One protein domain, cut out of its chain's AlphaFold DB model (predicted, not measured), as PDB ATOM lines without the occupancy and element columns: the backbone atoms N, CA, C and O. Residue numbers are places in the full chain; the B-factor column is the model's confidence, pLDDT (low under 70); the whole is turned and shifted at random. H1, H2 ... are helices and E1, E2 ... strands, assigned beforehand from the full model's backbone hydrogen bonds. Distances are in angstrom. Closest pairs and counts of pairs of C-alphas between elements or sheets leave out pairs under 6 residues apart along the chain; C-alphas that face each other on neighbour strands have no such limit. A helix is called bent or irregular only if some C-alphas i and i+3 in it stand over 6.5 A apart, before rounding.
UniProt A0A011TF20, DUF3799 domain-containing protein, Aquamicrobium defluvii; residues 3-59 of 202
ATOM      1  N   VAL A   3     385.000 637.796 476.355       68.44
ATOM      2  CA  VAL A   3     385.738 638.464 475.272       68.44
ATOM      3  C   VAL A   3     386.201 639.876 475.663       68.44
ATOM      4  O   VAL A   3     387.333 640.230 475.359       68.44
ATOM      5  N   ARG A   4     385.380 640.664 476.371       70.38
ATOM      6  CA  ARG A   4     385.780 641.990 476.891       70.38
ATOM      7  C   ARG A   4     386.811 641.864 478.009       70.38
ATOM      8  O   ARG A   4     387.733 642.670 478.072       70.38
ATOM      9  N   ASP A   5     386.683 640.834 478.839       72.31
ATOM     10  CA  ASP A   5     387.619 640.583 479.939       72.31
ATOM     11  C   ASP A   5     389.006 640.161 479.420       72.31
ATOM     12  O   ASP A   5     390.024 640.525 480.000       72.31
ATOM     13  N   VAL A   6     389.057 639.424 478.303       80.38
ATOM     14  CA  VAL A   6     390.304 638.913 477.707       80.38
ATOM     15  C   VAL A   6     390.927 639.888 476.703       80.38
ATOM     16  O   VAL A   6     392.149 640.010 476.658       80.38
ATOM     17  N   LEU A   7     390.123 640.573 475.882       79.00
ATOM     18  CA  LEU A   7     390.608 641.431 474.786       79.00
ATOM     19  C   LEU A   7     390.546 642.935 475.098       79.00
ATOM     20  O   LEU A   7     391.079 643.734 474.331       79.00
ATOM     21  N   GLY A   8     389.934 643.329 476.217       78.50
ATOM     22  CA  GLY A   8     389.777 644.720 476.637       78.50
ATOM     23  C   GLY A   8     388.395 645.318 476.319       78.50
ATOM     24  O   GLY A   8     387.625 644.760 475.529       78.50
ATOM     25  N   PRO A   9     388.063 646.470 476.934       69.25
ATOM     26  CA  PRO A   9     386.721 647.057 476.894       69.25
ATOM     27  C   PRO A   9     386.274 647.484 475.487       69.25
ATOM     28  O   PRO A   9     385.088 647.381 475.172       69.25
ATOM     29  N   ASP A  10     387.215 647.872 474.625       67.00
ATOM     30  CA  ASP A  10     386.930 648.392 473.280       67.00
ATOM     31  C   ASP A  10     386.963 647.316 472.183       67.00
ATOM     32  O   ASP A  10     386.645 647.589 471.028       67.00
ATOM     33  N   ALA A  11     387.338 646.077 472.516       65.25
ATOM     34  CA  ALA A  11     387.566 645.031 471.518       65.25
ATOM     35  C   ALA A  11     386.277 644.493 470.872       65.25
ATOM     36  O   ALA A  11     386.338 643.828 469.839       65.25
ATOM     37  N   PHE A  12     385.111 644.749 471.476       68.75
ATOM     38  CA  PHE A  12     383.844 644.198 471.002       68.75
ATOM     39  C   PHE A  12     382.696 645.205 471.147       68.75
ATOM     40  O   PHE A  12     381.961 645.230 472.143       68.75
ATOM     41  N   THR A  13     382.574 646.064 470.134       72.00
ATOM     42  CA  THR A  13     381.517 647.081 470.034       72.00
ATOM     43  C   THR A  13     380.236 646.525 469.417       72.00
ATOM     44  O   THR A  13     379.162 647.008 469.742       72.00
ATOM     45  N   SER A  14     380.318 645.509 468.550       83.62
ATOM     46  CA  SER A  14     379.137 644.958 467.881       83.62
ATOM     47  C   SER A  14     379.314 643.514 467.433       83.62
ATOM     48  O   SER A  14     380.413 643.126 467.036       83.62
ATOM     49  N   PHE A  15     378.218 642.758 467.403       87.38
ATOM     50  CA  PHE A  15     378.190 641.395 466.879       87.38
ATOM     51  C   PHE A  15     377.514 641.360 465.501       87.38
ATOM     52  O   PHE A  15     376.370 641.791 465.365       87.38
ATOM     53  N   THR A  16     378.198 640.828 464.487       92.75
ATOM     54  CA  THR A  16     377.714 640.829 463.097       92.75
ATOM     55  C   THR A  16     377.774 639.433 462.490       92.75
ATOM     56  O   THR A  16     378.812 638.776 462.524       92.75
ATOM     57  N   PHE A  17     376.669 638.999 461.891       94.44
ATOM     58  CA  PHE A  17     376.567 637.771 461.116       94.44
ATOM     59  C   PHE A  17     376.811 638.047 459.632       94.44
ATOM     60  O   PHE A  17     376.256 638.991 459.071       94.44
ATOM     61  N   ALA A  18     377.597 637.183 458.994       95.94
ATOM     62  CA  ALA A  18     377.706 637.104 457.544       95.94
ATOM     63  C   ALA A  18     376.978 635.841 457.075       95.94
ATOM     64  O   ALA A  18     377.452 634.723 457.278       95.94
ATOM     65  N   PHE A  19     375.806 636.021 456.478       96.50
ATOM     66  CA  PHE A  19     375.051 634.947 455.851       96.50
ATOM     67  C   PHE A  19     375.493 634.831 454.400       96.50
ATOM     68  O   PHE A  19     375.386 635.794 453.647       96.50
ATOM     69  N   VAL A  20     376.001 633.660 454.028       97.00
ATOM     70  CA  VAL A  20     376.409 633.345 452.658       97.00
ATOM     71  C   VAL A  20     375.513 632.224 452.158       97.00
ATOM     72  O   VAL A  20     375.478 631.141 452.755       97.00
ATOM     73  N   GLU A  21     374.765 632.484 451.090       97.06
ATOM     74  CA  GLU A  21     373.923 631.465 450.473       97.06
ATOM     75  C   GLU A  21     374.776 630.343 449.870       97.06
ATOM     76  O   GLU A  21     375.805 630.576 449.237       97.06
ATOM     77  N   LYS A  22     374.343 629.092 450.060       96.12
ATOM     78  CA  LYS A  22     375.052 627.917 449.525       96.12
ATOM     79  C   LYS A  22     374.762 627.651 448.048       96.12
ATOM     80  O   LYS A  22     375.472 626.856 447.437       96.12
ATOM     81  N   GLN A  23     373.706 628.241 447.498       94.75
ATOM     82  CA  GLN A  23     373.272 628.049 446.117       94.75
ATOM     83  C   GLN A  23     373.348 629.380 445.361       94.75
ATOM     84  O   GLN A  23     373.238 630.432 445.991       94.75
ATOM     85  N   PRO A  24     373.533 629.355 444.028       92.69
ATOM     86  CA  PRO A  24     373.469 630.560 443.208       92.69
ATOM     87  C   PRO A  24     372.158 631.323 443.471       92.69
ATOM     88  O   PRO A  24     371.107 630.680 443.509       92.69
ATOM     89  N   PRO A  25     372.195 632.658 443.640       91.56
ATOM     90  CA  PRO A  25     373.265 633.588 443.254       91.56
ATOM     91  C   PRO A  25     374.409 633.789 444.274       91.56
ATOM     92  O   PRO A  25     375.232 634.674 444.053       91.56
ATOM     93  N   TYR A  26     374.513 632.969 445.329       93.69
ATOM     94  CA  TYR A  26     375.517 633.106 446.400       93.69
ATOM     95  C   TYR A  26     375.470 634.485 447.070       93.69
ATOM     96  O   TYR A  26     376.510 635.107 447.303       93.69
ATOM     97  N   ASP A  27     374.259 634.977 447.346       95.31
ATOM     98  CA  ASP A  27     374.088 636.275 447.989       95.31
ATOM     99  C   ASP A  27     374.779 636.299 449.361       95.31
ATOM    100  O   ASP A  27     374.801 635.304 450.100       95.31
ATOM    101  N   VAL A  28     375.366 637.451 449.686       96.81
ATOM    102  CA  VAL A  28     376.064 637.679 450.951       96.81
ATOM    103  C   VAL A  28     375.367 638.799 451.694       96.81
ATOM    104  O   VAL A  28     375.390 639.958 451.280       96.81
ATOM    105  N   ARG A  29     374.807 638.467 452.854       96.12
ATOM    106  CA  ARG A  29     374.125 639.422 453.720       96.12
ATOM    107  C   ARG A  29     374.867 639.601 455.029       96.12
ATOM    108  O   ARG A  29     375.098 638.649 455.770       96.12
ATOM    109  N   ILE A  30     375.157 640.855 455.348       96.44
ATOM    110  CA  ILE A  30     375.742 641.257 456.623       96.44
ATOM    111  C   ILE A  30     374.615 641.775 457.515       96.44
ATOM    112  O   ILE A  30     373.909 642.712 457.146       96.44
ATOM    113  N   MET A  31     374.420 641.155 458.676       95.00
ATOM    114  CA  MET A  31     373.387 641.541 459.637       95.00
ATOM    115  C   MET A  31     374.009 641.745 461.009       95.00
ATOM    116  O   MET A  31     374.590 640.825 461.577       95.00
ATOM    117  N   GLN A  32     373.872 642.951 461.544       93.94
ATOM    118  CA  GLN A  32     374.336 643.277 462.884       93.94
ATOM    119  C   GLN A  32     373.231 642.983 463.901       93.94
ATOM    120  O   GLN A  32     372.068 643.333 463.686       93.94
ATOM    121  N   LEU A  33     373.595 642.319 464.993       92.94
ATOM    122  CA  LEU A  33     372.698 642.066 466.111       92.94
ATOM    123  C   LEU A  33     372.542 643.348 466.938       92.94
ATOM    124  O   LEU A  33     373.510 644.083 467.125       92.94
ATOM    125  N   LYS A  34     371.329 643.623 467.425       92.12
ATOM    126  CA  LYS A  34     371.067 644.792 468.272       92.12
ATOM    127  C   LYS A  34     371.671 644.591 469.657       92.12
ATOM    128  O   LYS A  34     371.617 643.487 470.195       92.12
ATOM    129  N   ASP A  35     372.116 645.676 470.279       87.62
ATOM    130  CA  ASP A  35     372.687 645.642 471.631       87.62
ATOM    131  C   ASP A  35     371.722 645.038 472.666       87.62
ATOM    132  O   ASP A  35     372.132 644.239 473.503       87.62
ATOM    133  N   SER A  36     370.415 645.311 472.550       89.44
ATOM    134  CA  SER A  36     369.392 644.727 473.435       89.44
ATOM    135  C   SER A  36     369.336 643.199 473.377       89.44
ATOM    136  O   SER A  36     369.078 642.544 474.387       89.44
ATOM    137  N   ASP A  37     369.563 642.632 472.193       91.56
ATOM    138  CA  ASP A  37     369.511 641.190 471.967       91.56
ATOM    139  C   ASP A  37     370.823 640.529 472.415       91.56
ATOM    140  O   ASP A  37     370.808 639.397 472.897       91.56
ATOM    141  N   ILE A  38     371.946 641.255 472.327       88.12
ATOM    142  CA  ILE A  38     373.237 640.839 472.892       88.12
ATOM    143  C   ILE A  38     373.126 640.713 474.416       88.12
ATOM    144  O   ILE A  38     373.483 639.669 474.964       88.12
ATOM    145  N   ASP A  39     372.570 641.720 475.092       87.38
ATOM    146  CA  ASP A  39     372.380 641.701 476.548       87.38
ATOM    147  C   ASP A  39     371.450 640.559 476.990       87.38
ATOM    148  O   ASP A  39     371.685 639.892 478.004       87.38
ATOM    149  N   LEU A  40     370.380 640.308 476.228       91.69
ATOM    150  CA  LEU A  40     369.471 639.193 476.491       91.69
ATOM    151  C   LEU A  40     370.175 637.842 476.302       91.69
ATOM    152  O   LEU A  40     370.038 636.954 477.147       91.69
ATOM    153  N   GLY A  41     370.963 637.712 475.234       90.62
ATOM    154  CA  GLY A  41     371.788 636.539 474.970       90.62
ATOM    155  C   GLY A  41     372.805 636.282 476.081       90.62
ATOM    156  O   GLY A  41     372.977 635.137 476.494       90.62
ATOM    157  N   GLU A  42     373.421 637.330 476.638       87.88
ATOM    158  CA  GLU A  42     374.339 637.202 477.775       87.88
ATOM    159  C   GLU A  42     373.616 636.651 479.009       87.88
ATOM    160  O   GLU A  42     374.086 635.695 479.627       87.88
ATOM    161  N   ARG A  43     372.430 637.176 479.338       91.50
ATOM    162  CA  ARG A  43     371.630 636.654 480.460       91.50
ATOM    163  C   ARG A  43     371.248 635.189 480.254       91.50
ATOM    164  O   ARG A  43     371.324 634.400 481.197       91.50
ATOM    165  N   GLN A  44     370.874 634.816 479.031       95.19
ATOM    166  CA  GLN A  44     370.547 633.432 478.688       95.19
ATOM    167  C   GLN A  44     371.772 632.515 478.806       95.19
ATOM    168  O   GLN A  44     371.676 631.443 479.407       95.19
ATOM    169  N   ALA A  45     372.929 632.944 478.298       92.81
ATOM    170  CA  ALA A  45     374.178 632.195 478.392       92.81
ATOM    171  C   ALA A  45     374.607 631.995 479.853       92.81
ATOM    172  O   ALA A  45     374.941 630.880 480.252       92.81
ATOM    173  N   MET A  46     374.520 633.042 480.676       92.06
ATOM    174  CA  MET A  46     374.835 632.964 482.104       92.06
ATOM    175  C   MET A  46     373.901 632.008 482.850       92.06
ATOM    176  O   MET A  46     374.357 631.240 483.698       92.06
ATOM    177  N   ARG A  47     372.607 631.984 482.508       95.38
ATOM    178  CA  ARG A  47     371.675 630.999 483.071       95.38
ATOM    179  C   ARG A  47     372.037 629.572 482.655       95.38
ATOM    180  O   ARG A  47     371.995 628.680 483.497       95.38
ATOM    181  N   GLY A  48     372.417 629.364 481.394       94.00
ATOM    182  CA  GLY A  48     372.872 628.065 480.895       94.00
ATOM    183  C   GLY A  48     374.133 627.567 481.604       94.00
ATOM    184  O   GLY A  48     374.188 626.410 482.004       94.00
ATOM    185  N   LEU A  49     375.112 628.448 481.835       94.88
ATOM    186  CA  LEU A  49     376.328 628.117 482.584       94.88
ATOM    187  C   LEU A  49     376.037 627.740 484.040       94.88
ATOM    188  O   LEU A  49     376.659 626.817 484.553       94.88
ATOM    189  N   ALA A  50     375.080 628.407 484.691       94.56
ATOM    190  CA  ALA A  50     374.666 628.043 486.045       94.56
ATOM    191  C   ALA A  50     374.062 626.628 486.098       94.56
ATOM    192  O   ALA A  50     374.402 625.852 486.986       94.56
ATOM    193  N   ILE A  51     373.215 626.275 485.123       92.62
ATOM    194  CA  ILE A  51     372.646 624.922 485.006       92.62
ATOM    195  C   ILE A  51     373.753 623.903 484.727       92.62
ATOM    196  O   ILE A  51     373.792 622.849 485.351       92.62
ATOM    197  N   LEU A  52     374.675 624.223 483.818       94.75
ATOM    198  CA  LEU A  52     375.806 623.356 483.501       94.75
ATOM    199  C   LEU A  52     376.674 623.085 484.736       94.75
ATOM    200  O   LEU A  52     377.050 621.939 484.965       94.75
ATOM    201  N   ALA A  53     376.973 624.116 485.529       95.94
ATOM    202  CA  ALA A  53     377.729 623.972 486.769       95.94
ATOM    203  C   ALA A  53     377.016 623.027 487.747       95.94
ATOM    204  O   ALA A  53     377.635 622.085 488.233       95.94
ATOM    205  N   GLU A  54     375.706 623.204 487.944       93.50
ATOM    206  CA  GLU A  54     374.893 622.317 488.784       93.50
ATOM    207  C   GLU A  54     374.919 620.860 488.286       93.50
ATOM    208  O   GLU A  54     375.099 619.932 489.073       93.50
ATOM    209  N   CYS A  55     374.785 620.644 486.973       94.00
ATOM    210  CA  CYS A  55     374.811 619.303 486.378       94.00
ATOM    211  C   CYS A  55     376.170 618.619 486.580       94.00
ATOM    212  O   CYS A  55     376.229 617.430 486.887       94.00
ATOM    213  N   ILE A  56     377.265 619.372 486.436       96.56
ATOM    214  CA  ILE A  56     378.622 618.866 486.672       96.56
ATOM    215  C   ILE A  56     378.816 618.513 488.151       96.56
ATOM    216  O   ILE A  56     379.357 617.449 488.444       96.56
ATOM    217  N   GLU A  57     378.367 619.367 489.076       96.19
ATOM    218  CA  GLU A  57     378.471 619.128 490.523       96.19
ATOM    219  C   GLU A  57     377.669 617.903 490.971       96.19
ATOM    220  O   GLU A  57     378.149 617.109 491.782       96.19
ATOM    221  N   ARG A  58     376.460 617.724 490.428       91.75
ATOM    222  CA  ARG A  58     375.579 616.592 490.750       91.75
ATOM    223  C   ARG A  58     375.950 615.307 490.006       91.75
ATOM    224  O   ARG A  58     375.569 614.230 490.448       91.75
ATOM    225  N   GLY A  59     376.667 615.404 488.886       92.81
ATOM    226  CA  GLY A  59     376.923 614.271 487.991       92.81
ATOM    227  C   GLY A  59     375.663 613.754 487.284       92.81
ATOM    228  O   GLY A  59     375.662 612.640 486.763       92.81
TER     229      GLY A  59
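What this domain is: This is residues 3 to 59 of the 202 residues of the protein "DUF3799 domain-containing protein" of Aquamicrobium defluvii (UniProt A0A011TF20). The model is an open V: one arm is the long helix H2, the other is the two-stranded hairpin of E1 and E2, and the arms meet in a corner at residues 33 and 34. The short helix H1 and the link after it hang off near that corner, and residues 5 to 10 and 39 to 59 stick out free. The printed part has 57 residues, with two named helices and two named strands in the order H1, E1, E2, H2; the sheet has the order E1 - E2 and is antiparallel, and the class is mixed, helices and strands. The whole is extended, with a radius of gyration of the C-alphas of 16.7 A, and elongated, spanning 50 by 30 by 21 A.

Where its parts are: Find C-alpha 3 at (385.738, 638.464, 475.272); there H1 begins, residues 3 to 7, 5.7 A from first to last C-alpha. Move on to C-alpha 16 at (377.714, 640.829, 463.097), where E1 begins; it takes residues 16 to 20 and is 12.9 A long. E2 follows with residues 28 to 32, 13.3 A long. H2 takes residues 35 to 58 and runs 34.9 A, to C-alpha 58 at (375.579, 616.592, 490.750).

How they stand to each other: Look first at the hairpin of E1 and E2, antiparallel neighbours with 162 degrees between their N-to-C directions. The C-alphas of Thr 16 and Gln 32 face each other at 4.2 A, and those of Val 20 and Val 28 at 4.7 A. Between the strands, N 17 and O 31 are within hydrogen-bond range at 2.8 A, and so are N 29 and O 19, also at 2.8 A. From E2 a tight link of 2 residues takes you to H2. H2 is apart from E1, with no C-alpha of the one within 8 A of the other. H1 is apart from both E2 and H2. In H1 and H2, each O i to N i+4 pair is within hydrogen-bond range. Neither helix is bent.

The domain as a whole: The C-alphas farthest apart are those of Pro 25, in the turn of the hairpin, and Arg 58, at 50.5 A. From C-alpha 3 to C-alpha 59 it is 28.7 A. Without the stretches that stand free, the body has 30 residues and spans 37 by 18 by 9 A. The printed part has no cut. No link is long: H1 to E1, with 8 residues, and E1 to E2, with 7, are short. In the B-factor column, the mean pLDDT of the printed part is 89.1; look for values under 70 at residue 3 and at residues 9 to 12.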